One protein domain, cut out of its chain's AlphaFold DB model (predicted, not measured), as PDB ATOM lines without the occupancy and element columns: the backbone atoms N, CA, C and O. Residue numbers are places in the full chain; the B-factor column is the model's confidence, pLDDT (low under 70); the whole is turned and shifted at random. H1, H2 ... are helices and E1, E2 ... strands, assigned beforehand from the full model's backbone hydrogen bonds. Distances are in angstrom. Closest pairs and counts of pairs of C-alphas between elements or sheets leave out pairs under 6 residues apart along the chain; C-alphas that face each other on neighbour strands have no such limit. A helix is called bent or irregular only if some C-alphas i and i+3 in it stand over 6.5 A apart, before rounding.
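What this domain is: This is residues 168 to 373 of the 614 residues of the protein "3-phosphoshikimate 1-carboxyvinyltransferase" of Desulfovibrionaceae bacterium (UniProt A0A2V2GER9). Three small sheets stand like walls round a well-filled core of helices H1, H2, H3 and H6, which run roughly side by side and the same way. H2 and H5 lie at corners between neighbouring walls, while H7 packs beside H1 and H6. The 206 printed residues include seven named helices and eleven named strands, in the order H1 E1 H2 E2 E3 E4 H3 E5 H4 H5 E6 E7 E8 H6 E9 H7 E10 E11. The sheets run E1 E3 E2, antiparallel, and E4 E5 E7 E6 and E8 E9 E11 E10, both mixed. The class is mixed, helices and strands, and the whole is compact and rounded, with a radius of gyration of the C-alphas of 15.8 A and spans of 41 by 41 by 29 A.

Where its parts are: H1, residues 168 to 181, starts at C-alpha (17.247, -48.144, 42.213) and is 19.9 A long. E1 is 184 to 187, H2 194 to 205, E2 210 to 212 and E3 218 to 221. E4 is 230 to 235, H3 240 to 250, and E5, 254 to 260, is 19.1 A long. H4 is 264 to 267, H5 271 to 280, E6 282 to 286, E7 296 to 301 and E8 307 to 309. H6 is 318 to 328, E9 333 to 336, H7 349 to 358, E10 363 to 365 and E11 369 to 372, ending at C-alpha (38.492, -58.586, 41.521). H5 and H6 are only just irregular: C-alphas 275 and 278 are 6.7 A apart, 324 and 327 7.0 A.

How they stand to each other: H1, the hub, touches H2, closest at C-alphas 179 and 203, 6.4 A, at a shallow tilt of 6 degrees, the same way. H1, H2, H3 and H6 form a bundle, helices side by side; H3 touches H6, closest at C-alphas 249 and 325, 5.1 A. H7 touches H6, closest at C-alphas 320 and 349, 5.4 A. H1 is on the sheet E1 E3 E2 at a height of 9.1 A; N 187 and O 218 are 2.8 A apart. H3 is 9.6 A over the sheet E4 E5 E7 E6, with N 234 and O 258 2.8 A apart, N 257 and O 298 2.8 A, and N 283 and O 299 2.8 A. H6 is 9.2 A over the sheet E8 E9 E11 E10, where N 308 and O 334 are 2.8 A apart. Strand-helix-strand units, parallel neighbour strands joined through a helix, are E4 H3 E5 and E8 H6 E9, both right-handed crossovers. H4 is close to but not clearly touching H3. Every O i to N i+4 pair is within hydrogen-bond range in H1, H2, H3 and H7, against 3 of 6 in H5 and 5 of 7 in H6; H4 is too short for one.

The domain as a whole: The farthest C-alphas, of Pro 289 and Gly 360, are 43.6 A apart. The printed part has no cut, and its long link is E9 to H7. No printed residue is under 70; the mean pLDDT of the printed part is 94.1.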
ATOM      1  N   ALA A 168      16.540 -49.367  41.846       96.31
ATOM      2  CA  ALA A 168      17.247 -48.144  42.213       96.31
ATOM      3  C   ALA A 168      18.667 -48.402  42.748       96.31
ATOM      4  O   ALA A 168      19.530 -47.526  42.647       96.31
ATOM      5  N   ALA A 169      18.936 -49.567  43.343       95.81
ATOM      6  CA  ALA A 169      20.272 -49.901  43.825       95.81
ATOM      7  C   ALA A 169      21.185 -50.283  42.652       95.81
ATOM      8  O   ALA A 169      22.290 -49.747  42.546       95.81
ATOM      9  N   ALA A 170      20.701 -51.102  41.713       97.25
ATOM     10  CA  ALA A 170      21.395 -51.407  40.462       97.25
ATOM     11  C   ALA A 170      21.692 -50.131  39.658       97.25
ATOM     12  O   ALA A 170      22.820 -49.939  39.197       97.25
ATOM     13  N   ALA A 171      20.724 -49.209  39.559       98.12
ATOM     14  CA  ALA A 171      20.929 -47.913  38.915       98.12
ATOM     15  C   ALA A 171      22.097 -47.137  39.548       98.12
ATOM     16  O   ALA A 171      22.987 -46.659  38.843       98.12
ATOM     17  N   ARG A 172      22.154 -47.077  40.884       98.25
ATOM     18  CA  ARG A 172      23.244 -46.414  41.619       98.25
ATOM     19  C   ARG A 172      24.598 -47.111  41.451       98.25
ATOM     20  O   ARG A 172      25.614 -46.420  41.389       98.25
ATOM     21  N   CYS A 173      24.626 -48.437  41.291       98.31
ATOM     22  CA  CYS A 173      25.845 -49.180  40.948       98.31
ATOM     23  C   CYS A 173      26.401 -48.730  39.585       98.31
ATOM     24  O   CYS A 173      27.573 -48.362  39.478       98.31
ATOM     25  N   TRP A 174      25.545 -48.675  38.559       98.38
ATOM     26  CA  TRP A 174      25.918 -48.186  37.228       98.38
ATOM     27  C   TRP A 174      26.335 -46.715  37.237       98.38
ATOM     28  O   TRP A 174      27.335 -46.358  36.616       98.38
ATOM     29  N   MET A 175      25.618 -45.865  37.977       98.31
ATOM     30  CA  MET A 175      25.979 -44.455  38.157       98.31
ATOM     31  C   MET A 175      27.374 -44.301  38.768       98.31
ATOM     32  O   MET A 175      28.159 -43.481  38.291       98.31
ATOM     33  N   ALA A 176      27.703 -45.092  39.795       98.00
ATOM     34  CA  ALA A 176      29.008 -45.054  40.445       98.00
ATOM     35  C   ALA A 176      30.131 -45.503  39.497       98.00
ATOM     36  O   ALA A 176      31.139 -44.802  39.375       98.00
ATOM     37  N   LEU A 177      29.939 -46.607  38.760       97.81
ATOM     38  CA  LEU A 177      30.899 -47.060  37.747       97.81
ATOM     39  C   LEU A 177      31.086 -46.026  36.631       97.81
ATOM     40  O   LEU A 177      32.222 -45.749  36.240       97.81
ATOM     41  N   ALA A 178      30.003 -45.425  36.133       97.25
ATOM     42  CA  ALA A 178      30.058 -44.392  35.101       97.25
ATOM     43  C   ALA A 178      30.785 -43.133  35.596       97.25
ATOM     44  O   ALA A 178      31.651 -42.604  34.898       97.25
ATOM     45  N   ALA A 179      30.497 -42.692  36.825       96.69
ATOM     46  CA  ALA A 179      31.161 -41.553  37.448       96.69
ATOM     47  C   ALA A 179      32.659 -41.803  37.676       96.69
ATOM     48  O   ALA A 179      33.472 -40.923  37.398       96.69
ATOM     49  N   ALA A 180      33.038 -42.995  38.140       95.81
ATOM     50  CA  ALA A 180      34.429 -43.354  38.406       95.81
ATOM     51  C   ALA A 180      35.250 -43.566  37.130       95.81
ATOM     52  O   ALA A 180      36.373 -43.073  37.037       95.81
ATOM     53  N   SER A 181      34.681 -44.244  36.131       95.25
ATOM     54  CA  SER A 181      35.343 -44.515  34.846       95.25
ATOM     55  C   SER A 181      35.295 -43.346  33.861       95.25
ATOM     56  O   SER A 181      36.019 -43.360  32.867       95.25
ATOM     57  N   GLY A 182      34.435 -42.349  34.101       95.50
ATOM     58  CA  GLY A 182      34.220 -41.238  33.175       95.50
ATOM     59  C   GLY A 182      33.532 -41.656  31.872       95.50
ATOM     60  O   GLY A 182      33.669 -40.968  30.862       95.50
ATOM     61  N   ARG A 183      32.805 -42.779  31.865       95.69
ATOM     62  CA  ARG A 183      32.117 -43.316  30.681       95.69
ATOM     63  C   ARG A 183      30.678 -42.817  30.579       95.69
ATOM     64  O   ARG A 183      30.062 -42.427  31.572       95.69
ATOM     65  N   THR A 184      30.152 -42.824  29.360       96.00
ATOM     66  CA  THR A 184      28.757 -42.485  29.065       96.00
ATOM     67  C   THR A 184      27.855 -43.686  29.300       96.00
ATOM     68  O   THR A 184      28.183 -44.786  28.868       96.00
ATOM     69  N   VAL A 185      26.722 -43.458  29.955       97.44
ATOM     70  CA  VAL A 185      25.700 -44.467  30.254       97.44
ATOM     71  C   VAL A 185      24.347 -43.764  30.278       97.44
ATOM     72  O   VAL A 185      24.247 -42.658  30.808       97.44
ATOM     73  N   THR A 186      23.321 -44.405  29.733       98.12
ATOM     74  CA  THR A 186      21.923 -43.985  29.821       98.12
ATOM     75  C   THR A 186      21.124 -45.076  30.514       98.12
ATOM     76  O   THR A 186      20.995 -46.183  29.996       98.12
ATOM     77  N   LEU A 187      20.589 -44.759  31.686       97.69
ATOM     78  CA  LEU A 187      19.697 -45.615  32.457       97.69
ATOM     79  C   LEU A 187      18.262 -45.151  32.235       97.69
ATOM     80  O   LEU A 187      18.016 -43.948  32.193       97.69
ATOM     81  N   ALA A 188      17.322 -46.081  32.123       95.00
ATOM     82  CA  ALA A 188      15.909 -45.779  31.918       95.00
ATOM     83  C   ALA A 188      15.046 -46.421  33.008       95.00
ATOM     84  O   ALA A 188      15.447 -47.411  33.623       95.00
ATOM     85  N   ARG A 189      13.837 -45.877  33.197       93.31
ATOM     86  CA  ARG A 189      12.831 -46.358  34.162       93.31
ATOM     87  C   ARG A 189      13.311 -46.349  35.617       93.31
ATOM     88  O   ARG A 189      12.792 -47.106  36.435       93.31
ATOM     89  N   VAL A 190      14.289 -45.507  35.953       96.94
ATOM     90  CA  VAL A 190      14.785 -45.400  37.326       96.94
ATOM     91  C   VAL A 190      13.773 -44.604  38.150       96.94
ATOM     92  O   VAL A 190      13.466 -43.465  37.789       96.94
ATOM     93  N   PRO A 191      13.249 -45.151  39.258       94.81
ATOM     94  CA  PRO A 191      12.417 -44.368  40.152       94.81
ATOM     95  C   PRO A 191      13.267 -43.253  40.772       94.81
ATOM     96  O   PRO A 191      14.276 -43.514  41.423       94.81
ATOM     97  N   LEU A 192      12.866 -41.999  40.554       95.88
ATOM     98  CA  LEU A 192      13.572 -40.812  41.053       95.88
ATOM     99  C   LEU A 192      13.286 -40.593  42.544       95.88
ATOM    100  O   LEU A 192      12.630 -39.630  42.930       95.88
ATOM    101  N   THR A 193      13.740 -41.528  43.372       96.56
ATOM    102  CA  THR A 193      13.715 -41.399  44.831       96.56
ATOM    103  C   THR A 193      14.774 -40.393  45.284       96.56
ATOM    104  O   THR A 193      15.750 -40.134  44.566       96.56
ATOM    105  N   ASP A 194      14.636 -39.869  46.503       95.06
ATOM    106  CA  ASP A 194      15.637 -38.964  47.081       95.06
ATOM    107  C   ASP A 194      17.023 -39.621  47.132       95.06
ATOM    108  O   ASP A 194      18.020 -38.993  46.781       95.06
ATOM    109  N   ALA A 195      17.092 -40.924  47.426       96.25
ATOM    110  CA  ALA A 195      18.337 -41.690  47.417       96.25
ATOM    111  C   ALA A 195      19.036 -41.689  46.044       96.25
ATOM    112  O   ALA A 195      20.260 -41.547  45.973       96.25
ATOM    113  N   VAL A 196      18.282 -41.827  44.946       98.12
ATOM    114  CA  VAL A 196      18.820 -41.786  43.573       98.12
ATOM    115  C   VAL A 196      19.275 -40.375  43.209       98.12
ATOM    116  O   VAL A 196      20.376 -40.187  42.684       98.12
ATOM    117  N   VAL A 197      18.458 -39.370  43.520       97.62
ATOM    118  CA  VAL A 197      18.778 -37.965  43.249       97.62
ATOM    119  C   VAL A 197      20.018 -37.527  44.038       97.62
ATOM    120  O   VAL A 197      20.921 -36.892  43.487       97.62
ATOM    121  N   ASP A 198      20.123 -37.905  45.308       97.88
ATOM    122  CA  ASP A 198      21.287 -37.602  46.139       97.88
ATOM    123  C   ASP A 198      22.531 -38.380  45.705       97.88
ATOM    124  O   ASP A 198      23.633 -37.824  45.747       97.88
ATOM    125  N   ALA A 199      22.374 -39.598  45.174       98.38
ATOM    126  CA  ALA A 199      23.468 -40.326  44.536       98.38
ATOM    127  C   ALA A 199      24.021 -39.549  43.331       98.38
ATOM    128  O   ALA A 199      25.237 -39.375  43.223       98.38
ATOM    129  N   VAL A 200      23.155 -39.005  42.461       98.38
ATOM    130  CA  VAL A 200      23.589 -38.128  41.356       98.38
ATOM    131  C   VAL A 200      24.374 -36.931  41.903       98.38
ATOM    132  O   VAL A 200      25.490 -36.657  41.451       98.38
ATOM    133  N   LYS A 201      23.822 -36.224  42.898       98.00
ATOM    134  CA  LYS A 201      24.451 -35.025  43.477       98.00
ATOM    135  C   LYS A 201      25.813 -35.328  44.100       98.00
ATOM    136  O   LYS A 201      26.749 -34.549  43.904       98.00
ATOM    137  N   VAL A 202      25.946 -36.404  44.876       98.00
ATOM    138  CA  VAL A 202      27.199 -36.713  45.582       98.00
ATOM    139  C   VAL A 202      28.269 -37.253  44.638       98.00
ATOM    140  O   VAL A 202      29.420 -36.822  44.714       98.00
ATOM    141  N   LEU A 203      27.897 -38.095  43.670       97.94
ATOM    142  CA  LEU A 203      28.823 -38.575  42.643       97.94
ATOM    143  C   LEU A 203      29.325 -37.421  41.761       97.94
ATOM    144  O   LEU A 203      30.507 -37.384  41.415       97.94
ATOM    145  N   ASN A 204      28.485 -36.419  41.475       97.44
ATOM    146  CA  ASN A 204      28.914 -35.188  40.801       97.44
ATOM    147  C   ASN A 204      29.894 -34.357  41.649       97.44
ATOM    148  O   ASN A 204      30.877 -33.839  41.118       97.44
ATOM    149  N   GLN A 205      29.703 -34.267  42.972       96.56
ATOM    150  CA  GLN A 205      30.677 -33.611  43.866       96.56
ATOM    151  C   GLN A 205      32.050 -34.314  43.845       96.56
ATOM    152  O   GLN A 205      33.091 -33.651  43.970       96.56
ATOM    153  N   MET A 206      32.053 -35.634  43.625       96.06
ATOM    154  CA  MET A 206      33.252 -36.458  43.438       96.06
ATOM    155  C   MET A 206      33.842 -36.378  42.020       96.06
ATOM    156  O   MET A 206      34.897 -36.955  41.784       96.06
ATOM    157  N   GLY A 207      33.240 -35.645  41.078       95.19
ATOM    158  CA  GLY A 207      33.759 -35.449  39.714       95.19
ATOM    159  C   GLY A 207      32.974 -36.154  38.605       95.19
ATOM    160  O   GLY A 207      33.311 -35.990  37.433       95.19
ATOM    161  N   GLY A 208      31.919 -36.898  38.951       95.81
ATOM    162  CA  GLY A 208      30.973 -37.443  37.981       95.81
ATOM    163  C   GLY A 208      30.274 -36.354  37.158       95.81
ATOM    164  O   GLY A 208      30.281 -35.170  37.504       95.81
ATOM    165  N   ARG A 209      29.664 -36.764  36.041       96.94
ATOM    166  CA  ARG A 209      28.855 -35.895  35.169       96.94
ATOM    167  C   ARG A 209      27.510 -36.539  34.870       96.94
ATOM    168  O   ARG A 209      27.217 -36.899  33.731       96.94
ATOM    169  N   LEU A 210      26.740 -36.710  35.933       97.69
ATOM    170  CA  LEU A 210      25.429 -37.334  35.950       97.69
ATOM    171  C   LEU A 210      24.319 -36.276  35.903       97.69
ATOM    172  O   LEU A 210      24.440 -35.204  36.502       97.69
ATOM    173  N   TRP A 211      23.231 -36.591  35.212       96.75
ATOM    174  CA  TRP A 211      22.013 -35.787  35.102       96.75
ATOM    175  C   TRP A 211      20.796 -36.716  35.122       96.75
ATOM    176  O   TRP A 211      20.929 -37.879  34.751       96.75
ATOM    177  N   TRP A 212      19.626 -36.223  35.521       96.25
ATOM    178  CA  TRP A 212      18.372 -36.974  35.433       96.25
ATOM    179  C   TRP A 212      17.274 -36.149  34.760       96.25
ATOM    180  O   TRP A 212      17.276 -34.918  34.814       96.25
ATOM    181  N   GLU A 213      16.336 -36.837  34.129       95.25
ATOM    182  CA  GLU A 213      15.125 -36.268  33.544       95.25
ATOM    183  C   GLU A 213      13.904 -36.672  34.379       95.25
ATOM    184  O   GLU A 213      13.975 -37.616  35.161       95.25
ATOM    185  N   GLU A 214      12.785 -35.946  34.260       89.69
ATOM    186  CA  GLU A 214      11.573 -36.209  35.064       89.69
ATOM    187  C   GLU A 214      10.923 -37.571  34.774       89.69
ATOM    188  O   GLU A 214      10.144 -38.065  35.587       89.69
ATOM    189  N   ASP A 215      11.220 -38.176  33.627       88.06
ATOM    190  CA  ASP A 215      10.671 -39.456  33.175       88.06
ATOM    191  C   ASP A 215      11.448 -40.683  33.697       88.06
ATOM    192  O   ASP A 215      11.140 -41.820  33.336       88.06
ATOM    193  N   GLY A 216      12.435 -40.470  34.573       92.00
ATOM    194  CA  GLY A 216      13.238 -41.542  35.161       92.00
ATOM    195  C   GLY A 216      14.432 -41.966  34.304       92.00
ATOM    196  O   GLY A 216      15.001 -43.038  34.539       92.00
ATOM    197  N   VAL A 217      14.824 -41.156  33.316       96.81
ATOM    198  CA  VAL A 217      16.094 -41.323  32.600       96.81
ATOM    199  C   VAL A 217      17.246 -40.701  33.398       96.81
ATOM    200  O   VAL A 217      17.154 -39.566  33.866       96.81
ATOM    201  N   ILE A 218      18.361 -41.428  33.537       97.81
ATOM    202  CA  ILE A 218      19.614 -40.937  34.138       97.81
ATOM    203  C   ILE A 218      20.745 -41.046  33.118       97.81
ATOM    204  O   ILE A 218      20.974 -42.104  32.537       97.81
ATOM    205  N   LEU A 219      21.485 -39.956  32.930       97.50
ATOM    206  CA  LEU A 219      22.519 -39.812  31.910       97.50
ATOM    207  C   LEU A 219      23.878 -39.536  32.550       97.50
ATOM    208  O   LEU A 219      24.022 -38.574  33.301       97.50
ATOM    209  N   SER A 220      24.901 -40.302  32.175       96.81
ATOM    210  CA  SER A 220      26.307 -39.924  32.336       96.81
ATOM    211  C   SER A 220      26.828 -39.331  31.030       96.81
ATOM    212  O   SER A 220      26.826 -39.999  29.997       96.81
ATOM    213  N   ARG A 221      27.326 -38.090  31.067       93.00
ATOM    214  CA  ARG A 221      27.879 -37.394  29.885       93.00
ATOM    215  C   ARG A 221      29.347 -37.720  29.593       93.00
ATOM    216  O   ARG A 221      29.925 -37.142  28.676       93.00
ATOM    217  N   GLY A 222      29.951 -38.619  30.369       88.50
ATOM    218  CA  GLY A 222      31.369 -38.950  30.274       88.50
ATOM    219  C   GLY A 222      32.300 -37.807  30.709       88.50
ATOM    220  O   GLY A 222      31.927 -36.631  30.749       88.50
ATOM    221  N   GLY A 223      33.531 -38.136  31.090       90.94
ATOM    222  CA  GLY A 223      34.489 -37.173  31.631       90.94
ATOM    223  C   GLY A 223      35.816 -37.809  32.034       90.94
ATOM    224  O   GLY A 223      36.150 -38.903  31.601       90.94
ATOM    225  N   SER A 224      36.573 -37.122  32.889       90.62
ATOM    226  CA  SER A 224      37.872 -37.592  33.398       90.62
ATOM    227  C   SER A 224      37.772 -38.665  34.491       90.62
ATOM    228  O   SER A 224      38.798 -39.066  35.033       90.62
ATOM    229  N   GLY A 225      36.561 -39.087  34.853       91.44
ATOM    230  CA  GLY A 225      36.311 -39.899  36.041       91.44
ATOM    231  C   GLY A 225      36.316 -39.073  37.331       91.44
ATOM    232  O   GLY A 225      36.292 -37.837  37.302       91.44
ATOM    233  N   MET A 226      36.354 -39.764  38.470       92.00
ATOM    234  CA  MET A 226      36.366 -39.130  39.792       92.00
ATOM    235  C   MET A 226      37.621 -38.267  40.024       92.00
ATOM    236  O   MET A 226      38.725 -38.564  39.569       92.00
ATOM    237  N   THR A 227      37.446 -37.183  40.780       91.38
ATOM    238  CA  THR A 227      38.483 -36.198  41.107       91.38
ATOM    239  C   THR A 227      39.532 -36.823  42.018       91.38
ATOM    240  O   THR A 227      39.200 -37.234  43.122       91.38
ATOM    241  N   ARG A 228      40.806 -36.844  41.607       87.50
ATOM    242  CA  ARG A 228      41.932 -37.288  42.452       87.50
ATOM    243  C   ARG A 228      42.305 -36.259  43.522       87.50
ATOM    244  O   ARG A 228      42.186 -35.063  43.281       87.50
ATOM    245  N   GLY A 229      42.759 -36.723  44.692       85.25
ATOM    246  CA  GLY A 229      43.241 -35.839  45.762       85.25
ATOM    247  C   GLY A 229      42.147 -34.987  46.410       85.25
ATOM    248  O   GLY A 229      42.377 -33.812  46.675       85.25
ATOM    249  N   MET A 230      40.939 -35.528  46.601       92.19
ATOM    250  CA  MET A 230      39.804 -34.734  47.089       92.19
ATOM    251  C   MET A 230      40.050 -34.184  48.495       92.19
ATOM    252  O   MET A 230      40.287 -34.957  49.419       92.19
ATOM    253  N   ASP A 231      39.888 -32.871  48.655       95.38
ATOM    254  CA  ASP A 231      39.743 -32.192  49.946       95.38
ATOM    255  C   ASP A 231      38.432 -31.393  49.935       95.38
ATOM    256  O   ASP A 231      38.370 -30.269  49.428       95.38
ATOM    257  N   LYS A 232      37.328 -32.043  50.323       94.69
ATOM    258  CA  LYS A 232      35.964 -31.519  50.124       94.69
ATOM    259  C   LYS A 232      35.009 -31.910  51.249       94.69
ATOM    260  O   LYS A 232      35.191 -32.901  51.957       94.69
ATOM    261  N   VAL A 233      33.922 -31.149  51.361       96.25
ATOM    262  CA  VAL A 233      32.736 -31.543  52.129       96.25
ATOM    263  C   VAL A 233      31.747 -32.202  51.175       96.25
ATOM    264  O   VAL A 233      31.347 -31.572  50.201       96.25
ATOM    265  N   LEU A 234      31.351 -33.440  51.463       96.75
ATOM    266  CA  LEU A 234      30.371 -34.192  50.684       96.75
ATOM    267  C   LEU A 234      29.066 -34.341  51.466       96.75
ATOM    268  O   LEU A 234      29.062 -34.528  52.688       96.75
ATOM    269  N   HIS A 235      27.947 -34.265  50.752       96.62
ATOM    270  CA  HIS A 235      26.627 -34.576  51.289       96.62
ATOM    271  C   HIS A 235      26.047 -35.790  50.563       96.62
ATOM    272  O   HIS A 235      25.867 -35.714  49.351       96.62
ATOM    273  N   VAL A 236      25.803 -36.886  51.291       96.69
ATOM    274  CA  VAL A 236      25.399 -38.194  50.727       96.69
ATOM    275  C   VAL A 236      23.882 -38.408  50.643       96.69
ATOM    276  O   VAL A 236      23.449 -39.437  50.126       96.69
ATOM    277  N   GLY A 237      23.082 -37.459  51.136       94.50
ATOM    278  CA  GLY A 237      21.646 -37.656  51.348       94.50
ATOM    279  C   GLY A 237      21.363 -38.409  52.645       94.50
ATOM    280  O   GLY A 237      22.163 -38.325  53.584       94.50
ATOM    281  N   ASP A 238      20.249 -39.141  52.706       92.38
ATOM    282  CA  ASP A 238      19.847 -39.939  53.881       92.38
ATOM    283  C   ASP A 238      19.876 -41.464  53.662       92.38
ATOM    284  O   ASP A 238      19.266 -42.224  54.408       92.38
ATOM    285  N   ASP A 239      20.618 -41.928  52.653       94.50
ATOM    286  CA  ASP A 239      20.707 -43.341  52.277       94.50
ATOM    287  C   ASP A 239      22.112 -43.926  52.531       94.50
ATOM    288  O   ASP A 239      23.144 -43.325  52.210       94.50
ATOM    289  N   ALA A 240      22.153 -45.123  53.125       95.25
ATOM    290  CA  ALA A 240      23.398 -45.769  53.536       95.25
ATOM    291  C   ALA A 240      24.231 -46.284  52.353       95.25
ATOM    292  O   ALA A 240      25.459 -46.216  52.411       95.25
ATOM    293  N   LEU A 241      23.608 -46.742  51.262       96.75
ATOM    294  CA  LEU A 241      24.332 -47.186  50.069       96.75
ATOM    295  C   LEU A 241      25.115 -46.026  49.446       96.75
ATOM    296  O   LEU A 241      26.272 -46.210  49.070       96.75
ATOM    297  N   ASN A 242      24.549 -44.817  49.413       98.06
ATOM    298  CA  ASN A 242      25.279 -43.632  48.950       98.06
ATOM    299  C   ASN A 242      26.529 -43.371  49.807       98.06
ATOM    300  O   ASN A 242      27.599 -43.085  49.266       98.06
ATOM    301  N   LEU A 243      26.426 -43.517  51.134       98.12
ATOM    302  CA  LEU A 243      27.576 -43.426  52.035       98.12
ATOM    303  C   LEU A 243      28.621 -44.509  51.731       98.12
ATOM    304  O   LEU A 243      29.806 -44.189  51.626       98.12
ATOM    305  N   TRP A 244      28.202 -45.766  51.559       97.88
ATOM    306  CA  TRP A 244      29.104 -46.879  51.249       97.88
ATOM    307  C   TRP A 244      29.840 -46.675  49.933       97.88
ATOM    308  O   TRP A 244      31.056 -46.851  49.899       97.88
ATOM    309  N   LEU A 245      29.143 -46.230  48.885       98.06
ATOM    310  CA  LEU A 245      29.748 -45.894  47.598       98.06
ATOM    311  C   LEU A 245      30.780 -44.770  47.756       98.06
ATOM    312  O   LEU A 245      31.919 -44.918  47.322       98.06
ATOM    313  N   VAL A 246      30.439 -43.672  48.439       97.69
ATOM    314  CA  VAL A 246      31.388 -42.566  48.651       97.69
ATOM    315  C   VAL A 246      32.627 -43.024  49.413       97.69
ATOM    316  O   VAL A 246      33.742 -42.708  48.995       97.69
ATOM    317  N   VAL A 247      32.459 -43.773  50.507       97.62
ATOM    318  CA  VAL A 247      33.590 -44.287  51.288       97.62
ATOM    319  C   VAL A 247      34.431 -45.225  50.424       97.62
ATOM    320  O   VAL A 247      35.618 -44.966  50.256       97.62
ATOM    321  N   ALA A 248      33.830 -46.258  49.828       97.12
ATOM    322  CA  ALA A 248      34.544 -47.289  49.081       97.12
ATOM    323  C   ALA A 248      35.343 -46.729  47.896       97.12
ATOM    324  O   ALA A 248      36.519 -47.053  47.742       97.12
ATOM    325  N   PHE A 249      34.752 -45.840  47.094       96.38
ATOM    326  CA  PHE A 249      35.456 -45.235  45.962       96.38
ATOM    327  C   PHE A 249      36.581 -44.289  46.403       96.38
ATOM    328  O   PHE A 249      37.614 -44.216  45.737       96.38
ATOM    329  N   SER A 250      36.433 -43.618  47.550       95.94
ATOM    330  CA  SER A 250      37.470 -42.730  48.097       95.94
ATOM    331  C   SER A 250      38.688 -43.482  48.639       95.94
ATOM    332  O   SER A 250      39.756 -42.886  48.765       95.94
ATOM    333  N   LEU A 251      38.563 -44.782  48.936       95.25
ATOM    334  CA  LEU A 251      39.667 -45.606  49.441       95.25
ATOM    335  C   LEU A 251      40.755 -45.872  48.395       95.25
ATOM    336  O   LEU A 251      41.898 -46.129  48.762       95.25
ATOM    337  N   ASN A 252      40.431 -45.773  47.104       91.38
ATOM    338  CA  ASN A 252      41.368 -46.002  45.997       91.38
ATOM    339  C   ASN A 252      42.281 -44.799  45.701       91.38
ATOM    340  O   ASN A 252      42.994 -44.782  44.699       91.38
ATOM    341  N   MET A 253      42.215 -43.743  46.511       90.94
ATOM    342  CA  MET A 253      42.927 -42.498  46.247       90.94
ATOM    343  C   MET A 253      43.221 -41.720  47.532       90.94
ATOM    344  O   MET A 253      42.449 -41.797  48.490       90.94
ATOM    345  N   PRO A 254      44.291 -40.909  47.553       94.56
ATOM    346  CA  PRO A 254      44.483 -39.938  48.617       94.56
ATOM    347  C   PRO A 254      43.268 -39.007  48.706       94.56
ATOM    348  O   PRO A 254      42.898 -38.369  47.714       94.56
ATOM    349  N   SER A 255      42.630 -38.941  49.872       95.19
ATOM    350  CA  SER A 255      41.452 -38.095  50.081       95.19
ATOM    351  C   SER A 255      41.300 -37.647  51.536       95.19
ATOM    352  O   SER A 255      41.708 -38.337  52.470       95.19
ATOM    353  N   ARG A 256      40.736 -36.450  51.722       97.06
ATOM    354  CA  ARG A 256      40.365 -35.838  53.002       97.06
ATOM    355  C   ARG A 256      38.951 -35.296  52.870       97.06
ATOM    356  O   ARG A 256      38.705 -34.272  52.247       97.06
ATOM    357  N   LEU A 257      37.987 -36.021  53.409       97.62
ATOM    358  CA  LEU A 257      36.578 -35.738  53.194       97.62
ATOM    359  C   LEU A 257      35.891 -35.441  54.515       97.62
ATOM    360  O   LEU A 257      36.072 -36.153  55.499       97.62
ATOM    361  N   LYS A 258      35.028 -34.427  54.525       97.62
ATOM    362  CA  LYS A 258      33.997 -34.284  55.558       97.62
ATOM    363  C   LYS A 258      32.678 -34.763  54.972       97.62
ATOM    364  O   LYS A 258      32.133 -34.106  54.092       97.62
ATOM    365  N   ILE A 259      32.157 -35.878  55.464       97.50
ATOM    366  CA  ILE A 259      30.924 -36.479  54.954       97.50
ATOM    367  C   ILE A 259      29.768 -36.122  55.891       97.50
ATOM    368  O   ILE A 259      29.849 -36.283  57.110       97.50
ATOM    369  N   THR A 260      28.696 -35.596  55.307       95.12
ATOM    370  CA  THR A 260      27.458 -35.178  55.979       95.12
ATOM    371  C   THR A 260      26.261 -35.879  55.340       95.12
ATOM    372  O   THR A 260      26.345 -36.265  54.178       95.12
ATOM    373  N   GLY A 261      25.149 -36.009  56.060       92.38
ATOM    374  CA  GLY A 261      23.940 -36.664  55.556       92.38
ATOM    375  C   GLY A 261      22.687 -36.259  56.327       92.38
ATOM    376  O   GLY A 261      22.755 -35.382  57.200       92.38
ATOM    377  N   GLY A 262      21.572 -36.881  55.958       88.31
ATOM    378  CA  GLY A 262      20.252 -36.694  56.549       88.31
ATOM    379  C   GLY A 262      20.125 -37.266  57.961       88.31
ATOM    380  O   GLY A 262      21.120 -37.570  58.628       88.31
ATOM    381  N   SER A 263      18.893 -37.323  58.459       84.56
ATOM    382  CA  SER A 263      18.592 -37.685  59.844       84.56
ATOM    383  C   SER A 263      18.877 -39.155  60.146       84.56
ATOM    384  O   SER A 263      19.504 -39.438  61.168       84.56
ATOM    385  N   SER A 264      18.500 -40.076  59.262       86.62
ATOM    386  CA  SER A 264      18.701 -41.519  59.432       86.62
ATOM    387  C   SER A 264      20.186 -41.868  59.564       86.62
ATOM    388  O   SER A 264      20.596 -42.579  60.486       86.62
ATOM    389  N   LEU A 265      21.045 -41.257  58.742       92.19
ATOM    390  CA  LEU A 265      22.491 -41.504  58.788       92.19
ATOM    391  C   LEU A 265      23.195 -40.947  60.039       92.19
ATOM    392  O   LEU A 265      24.340 -41.313  60.320       92.19
ATOM    393  N   ARG A 266      22.539 -40.084  60.828       88.69
ATOM    394  CA  ARG A 266      23.067 -39.636  62.136       88.69
ATOM    395  C   ARG A 266      23.016 -40.742  63.187       88.69
ATOM    396  O   ARG A 266      23.818 -40.699  64.128       88.69
ATOM    397  N   PHE A 267      22.085 -41.683  63.031       87.12
ATOM    398  CA  PHE A 267      21.844 -42.799  63.946       87.12
ATOM    399  C   PHE A 267      22.485 -44.109  63.482       87.12
ATOM    400  O   PHE A 267      22.615 -45.023  64.289       87.12
ATOM    401  N   LEU A 268      22.938 -44.179  62.229       91.75
ATOM    402  CA  LEU A 268      23.695 -45.314  61.710       91.75
ATOM    403  C   LEU A 268      24.965 -45.556  62.542       91.75
ATOM    404  O   LEU A 268      25.757 -44.634  62.761       91.75
ATOM    405  N   ASP A 269      25.181 -46.791  62.996       92.00
ATOM    406  CA  ASP A 269      26.384 -47.131  63.752       92.00
ATOM    407  C   ASP A 269      27.581 -47.348  62.819       92.00
ATOM    408  O   ASP A 269      27.685 -48.354  62.123       92.00
ATOM    409  N   LEU A 270      28.512 -46.389  62.806       95.06
ATOM    410  CA  LEU A 270      29.750 -46.484  62.028       95.06
ATOM    411  C   LEU A 270      30.925 -47.016  62.855       95.06
ATOM    412  O   LEU A 270      32.062 -46.972  62.380       95.06
ATOM    413  N   ALA A 271      30.699 -47.490  64.087       94.25
ATOM    414  CA  ALA A 271      31.769 -48.049  64.906       94.25
ATOM    415  C   ALA A 271      32.469 -49.256  64.246       94.25
ATOM    416  O   ALA A 271      33.702 -49.213  64.200       94.25
ATOM    417  N   PRO A 272      31.762 -50.251  63.662       95.06
ATOM    418  CA  PRO A 272      32.419 -51.357  62.955       95.06
ATOM    419  C   PRO A 272      33.316 -50.860  61.818       95.06
ATOM    420  O   PRO A 272      34.498 -51.199  61.736       95.06
ATOM    421  N   LEU A 273      32.800 -49.938  60.997       95.31
ATOM    422  CA  LEU A 273      33.556 -49.347  59.894       95.31
ATOM    423  C   LEU A 273      34.785 -48.568  60.394       95.31
ATOM    424  O   LEU A 273      35.863 -48.666  59.815       95.31
ATOM    425  N   ARG A 274      34.657 -47.817  61.494       95.38
ATOM    426  CA  ARG A 274      35.765 -47.068  62.104       95.38
ATOM    427  C   ARG A 274      36.911 -47.972  62.556       95.38
ATOM    428  O   ARG A 274      38.062 -47.551  62.463       95.38
ATOM    429  N   HIS A 275      36.601 -49.162  63.067       95.12
ATOM    430  CA  HIS A 275      37.610 -50.131  63.498       95.12
ATOM    431  C   HIS A 275      38.259 -50.860  62.318       95.12
ATOM    432  O   HIS A 275      39.439 -51.180  62.395       95.12
ATOM    433  N   PHE A 276      37.517 -51.058  61.227       96.00
ATOM    434  CA  PHE A 276      37.981 -51.771  60.039       96.00
ATOM    435  C   PHE A 276      38.813 -50.917  59.069       96.00
ATOM    436  O   PHE A 276      39.832 -51.366  58.555       96.00
ATOM    437  N   LEU A 277      38.422 -49.661  58.826       96.75
ATOM    438  CA  LEU A 277      39.080 -48.789  57.841       96.75
ATOM    439  C   LEU A 277      40.605 -48.605  58.009       96.75
ATOM    440  O   LEU A 277      41.266 -48.439  56.979       96.75
ATOM    441  N   PRO A 278      41.201 -48.662  59.220       96.38
ATOM    442  CA  PRO A 278      42.655 -48.673  59.377       96.38
ATOM    443  C   PRO A 278      43.364 -49.788  58.598       96.38
ATOM    444  O   PRO A 278      44.460 -49.554  58.093       96.38
ATOM    445  N   GLU A 279      42.740 -50.959  58.427       95.19
ATOM    446  CA  GLU A 279      43.277 -52.060  57.608       95.19
ATOM    447  C   GLU A 279      43.308 -51.720  56.109       95.19
ATOM    448  O   GLU A 279      44.079 -52.288  55.340       95.19
ATOM    449  N   LEU A 280      42.501 -50.742  55.692       95.12
ATOM    450  CA  LEU A 280      42.429 -50.203  54.335       95.12
ATOM    451  C   LEU A 280      43.196 -48.877  54.201       95.12
ATOM    452  O   LEU A 280      42.896 -48.068  53.322       95.12
ATOM    453  N   SER A 281      44.164 -48.631  55.089       95.12
ATOM    454  CA  SER A 281      44.954 -47.393  55.154       95.12
ATOM    455  C   SER A 281      44.088 -46.126  55.183       95.12
ATOM    456  O   SER A 281      44.418 -45.105  54.564       95.12
ATOM    457  N   ALA A 282      42.956 -46.195  55.884       97.31
ATOM    458  CA  ALA A 282      42.024 -45.093  56.031       97.31
ATOM    459  C   ALA A 282      41.644 -44.862  57.495       97.31
ATOM    460  O   ALA A 282      41.650 -45.760  58.332       97.31
ATOM    461  N   ARG A 283      41.287 -43.623  57.817       97.19
ATOM    462  CA  ARG A 283      40.870 -43.218  59.155       97.19
ATOM    463  C   ARG A 283      39.529 -42.516  59.082       97.19
ATOM    464  O   ARG A 283      39.379 -41.518  58.382       97.19
ATOM    465  N   LEU A 284      38.579 -43.001  59.871       96.38
ATOM    466  CA  LEU A 284      37.273 -42.379  60.056       96.38
ATOM    467  C   LEU A 284      37.176 -41.808  61.470       96.38
ATOM    468  O   LEU A 284      37.493 -42.476  62.451       96.38
ATOM    469  N   THR A 285      36.737 -40.559  61.588       95.44
ATOM    470  CA  THR A 285      36.492 -39.911  62.884       95.44
ATOM    471  C   THR A 285      35.149 -39.197  62.881       95.44
ATOM    472  O   THR A 285      34.811 -38.491  61.934       95.44
ATOM    473  N   ASN A 286      34.362 -39.363  63.940       91.62
ATOM    474  CA  ASN A 286      33.112 -38.625  64.094       91.62
ATOM    475  C   ASN A 286      33.419 -37.157  64.412       91.62
ATOM    476  O   ASN A 286      34.269 -36.854  65.249       91.62
ATOM    477  N   VAL A 287      32.722 -36.234  63.747       88.94
ATOM    478  CA  VAL A 287      32.902 -34.792  63.985       88.94
ATOM    479  C   VAL A 287      32.303 -34.388  65.333       88.94
ATOM    480  O   VAL A 287      32.822 -33.495  66.001       88.94
ATOM    481  N   VAL A 288      31.212 -35.043  65.734       82.69
ATOM    482  CA  VAL A 288      30.517 -34.788  66.997       82.69
ATOM    483  C   VAL A 288      30.967 -35.821  68.039       82.69
ATOM    484  O   VAL A 288      30.724 -37.016  67.853       82.69
ATOM    485  N   PRO A 289      31.597 -35.401  69.156       77.06
ATOM    486  CA  PRO A 289      32.039 -36.326  70.196       77.06
ATOM    487  C   PRO A 289      30.892 -37.158  70.788       77.06
ATOM    488  O   PRO A 289      29.851 -36.627  71.183       77.06
ATOM    489  N   GLY A 290      31.104 -38.472  70.890       75.44
ATOM    490  CA  GLY A 290      30.129 -39.418  71.445       75.44
ATOM    491  C   GLY A 290      28.952 -39.749  70.521       75.44
ATOM    492  O   GLY A 290      27.963 -40.315  70.990       75.44
ATOM    493  N   GLN A 291      29.022 -39.374  69.243       82.00
ATOM    494  CA  GLN A 291      28.116 -39.843  68.197       82.00
ATOM    495  C   GLN A 291      28.820 -40.905  67.342       82.00
ATOM    496  O   GLN A 291      30.011 -40.765  67.073       82.00
ATOM    497  N   ASN A 292      28.085 -41.937  66.914       87.81
ATOM    498  CA  ASN A 292      28.617 -42.989  66.042       87.81
ATOM    499  C   ASN A 292      28.303 -42.769  64.554       87.81
ATOM    500  O   ASN A 292      29.123 -43.153  63.730       87.81
ATOM    501  N   GLY A 293      27.189 -42.118  64.208       92.00
ATOM    502  CA  GLY A 293      26.821 -41.822  62.818       92.00
ATOM    503  C   GLY A 293      27.435 -40.544  62.244       92.00
ATOM    504  O   GLY A 293      28.390 -39.973  62.786       92.00
ATOM    505  N   LEU A 294      26.863 -40.078  61.131       92.75
ATOM    506  CA  LEU A 294      27.259 -38.838  60.458       92.75
ATOM    507  C   LEU A 294      26.974 -37.591  61.320       92.75
ATOM    508  O   LEU A 294      25.994 -37.570  62.064       92.75
ATOM    509  N   PRO A 295      27.756 -36.501  61.188       94.00
ATOM    510  CA  PRO A 295      28.839 -36.299  60.223       94.00
ATOM    511  C   PRO A 295      30.195 -36.874  60.661       94.00
ATOM    512  O   PRO A 295      30.544 -36.887  61.845       94.00
ATOM    513  N   ILE A 296      31.000 -37.273  59.674       96.50
ATOM    514  CA  ILE A 296      32.334 -37.869  59.862       96.50
ATOM    515  C   ILE A 296      33.404 -37.128  59.053       96.50
ATOM    516  O   ILE A 296      33.107 -36.437  58.076       96.50
ATOM    517  N   ARG A 297      34.663 -37.291  59.451       97.69
ATOM    518  CA  ARG A 297      35.844 -37.019  58.632       97.69
ATOM    519  C   ARG A 297      36.469 -38.343  58.214       97.69
ATOM    520  O   ARG A 297      36.667 -39.206  59.069       97.69
ATOM    521  N   LEU A 298      36.770 -38.471  56.931       98.06
ATOM    522  CA  LEU A 298      37.429 -39.617  56.321       98.06
ATOM    523  C   LEU A 298      38.760 -39.159  55.721       98.06
ATOM    524  O   LEU A 298      38.791 -38.227  54.923       98.06
ATOM    525  N   GLU A 299      39.844 -39.818  56.103       98.00
ATOM    526  CA  GLU A 299      41.176 -39.613  55.535       98.00
ATOM    527  C   GLU A 299      41.648 -40.935  54.931       98.00
ATOM    528  O   GLU A 299      41.721 -41.933  55.643       98.00
ATOM    529  N   CYS A 300      41.958 -40.961  53.637       96.88
ATOM    530  CA  CYS A 300      42.423 -42.160  52.937       96.88
ATOM    531  C   CYS A 300      43.827 -41.931  52.385       96.88
ATOM    532  O   CYS A 300      44.099 -40.881  51.800       96.88
ATOM    533  N   ALA A 301      44.709 -42.922  52.529       93.81
ATOM    534  CA  ALA A 301      46.032 -42.891  51.906       93.81
ATOM    535  C   ALA A 301      46.000 -43.269  50.414       93.81
ATOM    536  O   ALA A 301      46.917 -42.916  49.679       93.81
ATOM    537  N   GLY A 302      44.962 -43.985  49.965       90.25
ATOM    538  CA  GLY A 302      44.867 -44.518  48.602       90.25
ATOM    539  C   GLY A 302      45.655 -45.809  48.366       90.25
ATOM    540  O   GLY A 302      45.752 -46.259  47.231       90.25
ATOM    541  N   ILE A 303      46.228 -46.393  49.422       87.88
ATOM    542  CA  ILE A 303      47.022 -47.622  49.360       87.88
ATOM    543  C   ILE A 303      46.226 -48.730  50.034       87.88
ATOM    544  O   ILE A 303      46.013 -48.699  51.246       87.88
ATOM    545  N   LEU A 304      45.799 -49.711  49.250       90.94
ATOM    546  CA  LEU A 304      44.983 -50.812  49.739       90.94
ATOM    547  C   LEU A 304      45.771 -52.121  49.729       90.94
ATOM    548  O   LEU A 304      46.570 -52.330  48.816       90.94
ATOM    549  N   PRO A 305      45.548 -53.007  50.711       93.06
ATOM    550  CA  PRO A 305      46.173 -54.319  50.704       93.06
ATOM    551  C   PRO A 305      45.596 -55.200  49.585       93.06
ATOM    552  O   PRO A 305      44.426 -55.073  49.189       93.06
ATOM    553  N   ASP A 306      46.428 -56.130  49.115       93.50
ATOM    554  CA  ASP A 306      46.079 -57.103  48.072       93.50
ATOM    555  C   ASP A 306      45.028 -58.116  48.571       93.50
ATOM    556  O   ASP A 306      44.254 -58.656  47.783       93.50
ATOM    557  N   SER A 307      44.953 -58.346  49.888       95.38
ATOM    558  CA  SER A 307      43.940 -59.187  50.531       95.38
ATOM    559  C   SER A 307      43.356 -58.500  51.762       95.38
ATOM    560  O   SER A 307      44.089 -57.924  52.561       95.38
ATOM    561  N   VAL A 308      42.040 -58.601  51.924       94.00
ATOM    562  CA  VAL A 308      41.255 -57.992  53.004       94.00
ATOM    563  C   VAL A 308      40.322 -59.045  53.587       94.00
ATOM    564  O   VAL A 308      39.591 -59.690  52.834       94.00
ATOM    565  N   THR A 309      40.305 -59.195  54.909       95.19
ATOM    566  CA  THR A 309      39.342 -60.057  55.607       95.19
ATOM    567  C   THR A 309      38.263 -59.196  56.234       95.19
ATOM    568  O   THR A 309      38.572 -58.263  56.964       95.19
ATOM    569  N   LEU A 310      37.001 -59.488  55.934       94.06
ATOM    570  CA  LEU A 310      35.880 -58.686  56.402       94.06
ATOM    571  C   LEU A 310      35.428 -59.129  57.803       94.06
ATOM    572  O   LEU A 310      35.138 -60.313  57.996       94.06
ATOM    573  N   PRO A 311      35.316 -58.199  58.768       94.38
ATOM    574  CA  PRO A 311      34.656 -58.458  60.042       94.38
ATOM    575  C   PRO A 311      33.186 -58.861  59.876       94.38
ATOM    576  O   PRO A 311      32.485 -58.358  58.998       94.38
ATOM    577  N   ALA A 312      32.712 -59.742  60.760       91.69
ATOM    578  CA  ALA A 312      31.330 -60.225  60.771       91.69
ATOM    579  C   ALA A 312      30.302 -59.110  61.028       91.69
ATOM    580  O   ALA A 312      29.195 -59.162  60.500       91.69
ATOM    581  N   ASP A 313      30.674 -58.102  61.819       92.25
ATOM    582  CA  ASP A 313      29.840 -56.971  62.233       92.25
ATOM    583  C   ASP A 313      29.872 -55.787  61.253       92.25
ATOM    584  O   ASP A 313      29.282 -54.739  61.530       92.25
ATOM    585  N   LEU A 314      30.549 -55.921  60.105       92.69
ATOM    586  CA  LEU A 314      30.517 -54.881  59.082       92.69
ATOM    587  C   LEU A 314      29.090 -54.656  58.557       92.69
ATOM    588  O   LEU A 314      28.323 -55.612  58.413       92.69
ATOM    589  N   PRO A 315      28.745 -53.407  58.185       91.75
ATOM    590  CA  PRO A 315      27.499 -53.136  57.486       91.75
ATOM    591  C   PRO A 315      27.394 -54.009  56.226       91.75
ATOM    592  O   PRO A 315      28.360 -54.061  55.457       91.75
ATOM    593  N   PRO A 316      26.240 -54.662  55.991       85.00
ATOM    594  CA  PRO A 316      26.118 -55.744  55.015       85.00
ATOM    595  C   PRO A 316      26.564 -55.308  53.614       85.00
ATOM    596  O   PRO A 316      27.444 -55.921  53.017       85.00
ATOM    597  N   ASP A 317      26.064 -54.173  53.125       92.06
ATOM    598  CA  ASP A 317      26.344 -53.715  51.758       92.06
ATOM    599  C   ASP A 317      27.651 -52.927  51.595       92.06
ATOM    600  O   ASP A 317      27.966 -52.470  50.492       92.06
ATOM    601  N   PHE A 318      28.464 -52.791  52.651       95.50
ATOM    602  CA  PHE A 318      29.774 -52.158  52.504       95.50
ATOM    603  C   PHE A 318      30.714 -53.003  51.629       95.50
ATOM    604  O   PHE A 318      31.447 -52.444  50.812       95.50
ATOM    605  N   LEU A 319      30.641 -54.342  51.715       93.94
ATOM    606  CA  LEU A 319      31.365 -55.234  50.799       93.94
ATOM    607  C   LEU A 319      30.965 -54.974  49.345       93.94
ATOM    608  O   LEU A 319      31.829 -54.836  48.482       93.94
ATOM    609  N   SER A 320      29.665 -54.868  49.075       95.56
ATOM    610  CA  SER A 320      29.127 -54.611  47.737       95.56
ATOM    611  C   SER A 320      29.707 -53.316  47.149       95.56
ATOM    612  O   SER A 320      30.155 -53.293  46.001       95.56
ATOM    613  N   ALA A 321      29.816 -52.255  47.954       97.38
ATOM    614  CA  ALA A 321      30.467 -51.014  47.537       97.38
ATOM    615  C   ALA A 321      31.986 -51.167  47.310       97.38
ATOM    616  O   ALA A 321      32.514 -50.616  46.341       97.38
ATOM    617  N   LEU A 322      32.696 -51.930  48.155       96.25
ATOM    618  CA  LEU A 322      34.124 -52.232  47.961       96.25
ATOM    619  C   LEU A 322      34.379 -52.984  46.652       96.25
ATOM    620  O   LEU A 322      35.320 -52.646  45.935       96.25
ATOM    621  N   LEU A 323      33.537 -53.966  46.323       96.62
ATOM    622  CA  LEU A 323      33.634 -54.732  45.080       96.62
ATOM    623  C   LEU A 323      33.392 -53.848  43.850       96.62
ATOM    624  O   LEU A 323      34.146 -53.949  42.887       96.62
ATOM    625  N   LEU A 324      32.416 -52.931  43.895       97.12
ATOM    626  CA  LEU A 324      32.196 -51.946  42.823       97.12
ATOM    627  C   LEU A 324      33.382 -50.998  42.623       97.12
ATOM    628  O   LEU A 324      33.655 -50.575  41.501       97.12
ATOM    629  N   ALA A 325      34.073 -50.644  43.707       96.44
ATOM    630  CA  ALA A 325      35.236 -49.767  43.673       96.44
ATOM    631  C   ALA A 325      36.532 -50.511  43.291       96.44
ATOM    632  O   ALA A 325      37.495 -49.882  42.849       96.44
ATOM    633  N   ALA A 326      36.577 -51.836  43.441       95.69
ATOM    634  CA  ALA A 326      37.771 -52.652  43.233       95.69
ATOM    635  C   ALA A 326      38.395 -52.595  41.818       95.69
ATOM    636  O   ALA A 326      39.625 -52.648  41.747       95.69
ATOM    637  N   PRO A 327      37.645 -52.419  40.705       95.62
ATOM    638  CA  PRO A 327      38.237 -52.285  39.369       95.62
ATOM    639  C   PRO A 327      39.210 -51.106  39.243       95.62
ATOM    640  O   PRO A 327      40.107 -51.132  38.403       95.62
ATOM    641  N   PHE A 328      39.054 -50.084  40.091       93.25
ATOM    642  CA  PHE A 328      39.848 -48.852  40.075       93.25
ATOM    643  C   PHE A 328      41.103 -48.913  40.959       93.25
ATOM    644  O   PHE A 328      41.783 -47.898  41.130       93.25
ATOM    645  N   ARG A 329      41.411 -50.082  41.533       91.19
ATOM    646  CA  ARG A 329      42.647 -50.334  42.284       91.19
ATOM    647  C   ARG A 329      43.862 -50.433  41.361       91.19
ATOM    648  O   ARG A 329      43.743 -50.638  40.159       91.19
ATOM    649  N   GLU A 330      45.056 -50.353  41.943       88.25
ATOM    650  CA  GLU A 330      46.304 -50.615  41.212       88.25
ATOM    651  C   GLU A 330      46.614 -52.113  41.080       88.25
ATOM    652  O   GLU A 330      47.265 -52.534  40.126       88.25
ATOM    653  N   ARG A 331      46.156 -52.925  42.042       91.44
ATOM    654  CA  ARG A 331      46.447 -54.363  42.146       91.44
ATOM    655  C   ARG A 331      45.181 -55.172  42.428       91.44
ATOM    656  O   ARG A 331      44.243 -54.615  43.009       91.44
ATOM    657  N   PRO A 332      45.140 -56.461  42.028       93.00
ATOM    658  CA  PRO A 332      44.039 -57.354  42.368       93.00
ATOM    659  C   PRO A 332      43.702 -57.318  43.852       93.00
ATOM    660  O   PRO A 332      44.587 -57.368  44.701       93.00
ATOM    661  N   GLY A 333      42.410 -57.193  44.146       93.56
ATOM    662  CA  GLY A 333      41.893 -57.188  45.508       93.56
ATOM    663  C   GLY A 333      41.174 -58.491  45.805       93.56
ATOM    664  O   GLY A 333      40.159 -58.779  45.169       93.56
ATOM    665  N   ARG A 334      41.680 -59.251  46.775       96.75
ATOM    666  CA  ARG A 334      41.011 -60.422  47.342       96.75
ATOM    667  C   ARG A 334      40.241 -60.023  48.599       96.75
ATOM    668  O   ARG A 334      40.821 -59.512  49.552       96.75
ATOM    669  N   PHE A 335      38.944 -60.289  48.619       96.00
ATOM    670  CA  PHE A 335      38.039 -59.989  49.728       96.00
ATOM    671  C   PHE A 335      37.557 -61.302  50.342       96.00
ATOM    672  O   PHE A 335      36.955 -62.115  49.645       96.00
ATOM    673  N   VAL A 336      37.849 -61.533  51.623       95.50
ATOM    674  CA  VAL A 336      37.478 -62.753  52.357       95.50
ATOM    675  C   VAL A 336      36.257 -62.472  53.216       95.50
ATOM    676  O   VAL A 336      36.303 -61.598  54.080       95.50
ATOM    677  N   LEU A 337      35.174 -63.205  52.967       93.94
ATOM    678  CA  LEU A 337      33.900 -63.023  53.655       93.94
ATOM    679  C   LEU A 337      33.909 -63.739  55.019       93.94
ATOM    680  O   LEU A 337      34.526 -64.805  55.141       93.94
ATOM    681  N   PRO A 338      33.223 -63.189  56.037       92.62
ATOM    682  CA  PRO A 338      33.051 -63.865  57.317       92.62
ATOM    683  C   PRO A 338      32.117 -65.076  57.177       92.62
ATOM    684  O   PRO A 338      31.322 -65.166  56.243       92.62
ATOM    685  N   GLU A 339      32.205 -66.019  58.117       89.06
ATOM    686  CA  GLU A 339      31.328 -67.205  58.143       89.06
ATOM    687  C   GLU A 339      29.898 -66.872  58.575       89.06
ATOM    688  O   GLU A 339      28.944 -67.494  58.117       89.06
ATOM    689  N   THR A 340      29.758 -65.901  59.473       87.19
ATOM    690  CA  THR A 340      28.492 -65.508  60.086       87.19
ATOM    691  C   THR A 340      28.374 -63.989  60.139       87.19
ATOM    692  O   THR A 340      29.346 -63.261  59.929       87.19
ATOM    693  N   GLY A 341      27.166 -63.516  60.437       84.38
ATOM    694  CA  GLY A 341      26.871 -62.095  60.574       84.38
ATOM    695  C   GLY A 341      26.409 -61.430  59.273       84.38
ATOM    696  O   GLY A 341      26.425 -62.048  58.205       84.38
ATOM    697  N   PRO A 342      25.986 -60.159  59.356       78.25
ATOM    698  CA  PRO A 342      25.376 -59.423  58.244       78.25
ATOM    699  C   PRO A 342      26.265 -59.326  56.997       78.25
ATOM    700  O   PRO A 342      25.761 -59.322  55.876       78.25
ATOM    701  N   ALA A 343      27.588 -59.280  57.161       83.81
ATOM    702  CA  ALA A 343      28.522 -59.195  56.038       83.81
ATOM    703  C   ALA A 343      28.808 -60.545  55.346       83.81
ATOM    704  O   ALA A 343      29.480 -60.562  54.314       83.81
ATOM    705  N   ALA A 344      28.316 -61.672  55.878       86.81
ATOM    706  CA  ALA A 344      28.548 -62.998  55.294       86.81
ATOM    707  C   ALA A 344      27.790 -63.191  53.971       86.81
ATOM    708  O   ALA A 344      28.292 -63.823  53.041       86.81
ATOM    709  N   LYS A 345      26.584 -62.621  53.872       85.19
ATOM    710  CA  LYS A 345      25.722 -62.702  52.688       85.19
ATOM    711  C   LYS A 345      25.062 -61.346  52.402       85.19
ATOM    712  O   LYS A 345      23.856 -61.221  52.589       85.19
ATOM    713  N   PRO A 346      25.806 -60.335  51.919       87.94
ATOM    714  CA  PRO A 346      25.222 -59.027  51.643       87.94
ATOM    715  C   PRO A 346      24.034 -59.125  50.672       87.94
ATOM    716  O   PRO A 346      24.168 -59.808  49.644       87.94
ATOM    717  N   PRO A 347      22.912 -58.434  50.944       87.31
ATOM    718  CA  PRO A 347      21.756 -58.411  50.049       87.31
ATOM    719  C   PRO A 347      22.108 -57.907  48.643       87.31
ATOM    720  O   PRO A 347      21.690 -58.491  47.644       87.31
ATOM    721  N   LEU A 348      22.961 -56.879  48.533       92.12
ATOM    722  CA  LEU A 348      23.317 -56.277  47.242       92.12
ATOM    723  C   LEU A 348      24.399 -57.051  46.459       92.12
ATOM    724  O   LEU A 348      24.751 -56.661  45.343       92.12
ATOM    725  N   LEU A 349      24.948 -58.141  47.010       93.44
ATOM    726  CA  LEU A 349      26.102 -58.831  46.422       93.44
ATOM    727  C   LEU A 349      25.828 -59.318  44.991       93.44
ATOM    728  O   LEU A 349      26.632 -59.069  44.096       93.44
ATOM    729  N   ASP A 350      24.696 -59.986  44.764       94.50
ATOM    730  CA  ASP A 350      24.376 -60.589  43.462       94.50
ATOM    731  C   ASP A 350      24.183 -59.507  42.386       94.50
ATOM    732  O   ASP A 350      24.653 -59.650  41.254       94.50
ATOM    733  N   THR A 351      23.566 -58.382  42.768       95.38
ATOM    734  CA  THR A 351      23.409 -57.201  41.913       95.38
ATOM    735  C   THR A 351      24.768 -56.638  41.510       95.38
ATOM    736  O   THR A 351      25.010 -56.412  40.328       95.38
ATOM    737  N   VAL A 352      25.688 -56.456  42.462       96.38
ATOM    738  CA  VAL A 352      27.032 -55.937  42.165       96.38
ATOM    739  C   VAL A 352      27.824 -56.881  41.273       96.38
ATOM    740  O   VAL A 352      28.465 -56.420  40.331       96.38
ATOM    741  N   LEU A 353      27.778 -58.188  41.530       95.81
ATOM    742  CA  LEU A 353      28.476 -59.169  40.700       95.81
ATOM    743  C   LEU A 353      27.949 -59.167  39.260       95.81
ATOM    744  O   LEU A 353      28.749 -59.200  38.327       95.81
ATOM    745  N   THR A 354      26.631 -59.048  39.084       95.75
ATOM    746  CA  THR A 354      26.000 -58.918  37.760       95.75
ATOM    747  C   THR A 354      26.463 -57.644  37.055       95.75
ATOM    748  O   THR A 354      26.946 -57.703  35.929       95.75
ATOM    749  N   VAL A 355      26.419 -56.499  37.745       97.12
ATOM    750  CA  VAL A 355      26.868 -55.206  37.202       97.12
ATOM    751  C   VAL A 355      28.349 -55.242  36.808       97.12
ATOM    752  O   VAL A 355      28.714 -54.750  35.743       97.12
ATOM    753  N   LEU A 356      29.218 -55.836  37.632       97.06
ATOM    754  CA  LEU A 356      30.644 -55.974  37.325       97.06
ATOM    755  C   LEU A 356      30.882 -56.878  36.110       97.06
ATOM    756  O   LEU A 356      31.691 -56.529  35.248       97.06
ATOM    757  N   ALA A 357      30.166 -58.000  36.017       95.62
ATOM    758  CA  ALA A 357      30.253 -58.906  34.878       95.62
ATOM    759  C   ALA A 357      29.807 -58.221  33.575       95.62
ATOM    760  O   ALA A 357      30.533 -58.263  32.581       95.62
ATOM    761  N   GLU A 358      28.670 -57.519  33.589       95.88
ATOM    762  CA  GLU A 358      28.173 -56.749  32.439       95.88
ATOM    763  C   GLU A 358      29.090 -55.576  32.067       95.88
ATOM    764  O   GLU A 358      29.195 -55.208  30.897       95.88
ATOM    765  N   ALA A 359      29.802 -55.013  33.043       96.50
ATOM    766  CA  ALA A 359      30.828 -53.998  32.832       96.50
ATOM    767  C   ALA A 359      32.177 -54.575  32.348       96.50
ATOM    768  O   ALA A 359      33.166 -53.839  32.259       96.50
ATOM    769  N   GLY A 360      32.258 -55.879  32.059       95.81
ATOM    770  CA  GLY A 360      33.467 -56.544  31.568       95.81
ATOM    771  C   GLY A 360      34.589 -56.659  32.605       95.81
ATOM    772  O   GLY A 360      35.752 -56.822  32.234       95.81
ATOM    773  N   VAL A 361      34.275 -56.551  33.899       96.69
ATOM    774  CA  VAL A 361      35.249 -56.712  34.983       96.69
ATOM    775  C   VAL A 361      35.434 -58.196  35.280       96.69
ATOM    776  O   VAL A 361      34.475 -58.927  35.522       96.69
ATOM    777  N   LYS A 362      36.690 -58.645  35.327       96.25
ATOM    778  CA  LYS A 362      37.014 -60.020  35.706       96.25
ATOM    779  C   LYS A 362      36.891 -60.202  37.222       96.25
ATOM    780  O   LYS A 362      37.700 -59.663  37.985       96.25
ATOM    781  N   VAL A 363      35.906 -61.000  37.629       96.94
ATOM    782  CA  VAL A 363      35.660 -61.395  39.019       96.94
ATOM    783  C   VAL A 363      35.782 -62.910  39.141       96.94
ATOM    784  O   VAL A 363      35.144 -63.652  38.401       96.94
ATOM    785  N   GLU A 364      36.604 -63.362  40.080       96.69
ATOM    786  CA  GLU A 364      36.756 -64.770  40.442       96.69
ATOM    787  C   GLU A 364      36.159 -64.978  41.833       96.69
ATOM    788  O   GLU A 364      36.385 -64.172  42.739       96.69
ATOM    789  N   ARG A 365      35.369 -66.038  42.002       94.00
ATOM    790  CA  ARG A 365      34.691 -66.346  43.259       94.00
ATOM    791  C   ARG A 365      34.999 -67.776  43.677       94.00
ATOM    792  O   ARG A 365      34.723 -68.705  42.928       94.00
ATOM    793  N   ASP A 366      35.488 -67.905  44.901       91.75
ATOM    794  CA  ASP A 366      35.581 -69.157  45.645       91.75
ATOM    795  C   ASP A 366      34.493 -69.179  46.734       91.75
ATOM    796  O   ASP A 366      33.754 -68.206  46.909       91.75
ATOM    797  N   ASP A 367      34.435 -70.248  47.533       86.31
ATOM    798  CA  ASP A 367      33.424 -70.424  48.590       86.31
ATOM    799  C   ASP A 367      33.311 -69.221  49.543       86.31
ATOM    800  O   ASP A 367      32.212 -68.826  49.930       86.31
ATOM    801  N   ARG A 368      34.449 -68.620  49.922       89.31
ATOM    802  CA  ARG A 368      34.519 -67.497  50.880       89.31
ATOM    803  C   ARG A 368      35.437 -66.360  50.450       89.31
ATOM    804  O   ARG A 368      35.795 -65.514  51.269       89.31
ATOM    805  N   SER A 369      35.853 -66.333  49.189       94.38
ATOM    806  CA  SER A 369      36.642 -65.222  48.664       94.38
ATOM    807  C   SER A 369      36.151 -64.745  47.322       94.38
ATOM    808  O   SER A 369      35.753 -65.532  46.471       94.38
ATOM    809  N   ILE A 370      36.224 -63.434  47.140       96.94
ATOM    810  CA  ILE A 370      35.964 -62.776  45.868       96.94
ATOM    811  C   ILE A 370      37.229 -62.022  45.494       96.94
ATOM    812  O   ILE A 370      37.712 -61.191  46.264       96.94
ATOM    813  N   THR A 371      37.772 -62.314  44.322       97.44
ATOM    814  CA  THR A 371      38.946 -61.639  43.777       97.44
ATOM    815  C   THR A 371      38.519 -60.810  42.578       97.44
ATOM    816  O   THR A 371      37.977 -61.336  41.608       97.44
ATOM    817  N   VAL A 372      38.772 -59.504  42.632       97.19
ATOM    818  CA  VAL A 372      38.492 -58.586  41.521       97.19
ATOM    819  C   VAL A 372      39.806 -58.182  40.872       97.19
ATOM    820  O   VAL A 372      40.708 -57.662  41.536       97.19
ATOM    821  N   THR A 373      39.916 -58.422  39.565       95.38
ATOM    822  CA  THR A 373      41.068 -57.964  38.782       95.38
ATOM    823  C   THR A 373      40.863 -56.496  38.402       95.38
ATOM    824  O   THR A 373      39.788 -56.163  37.895       95.38
TER     825      THR A 373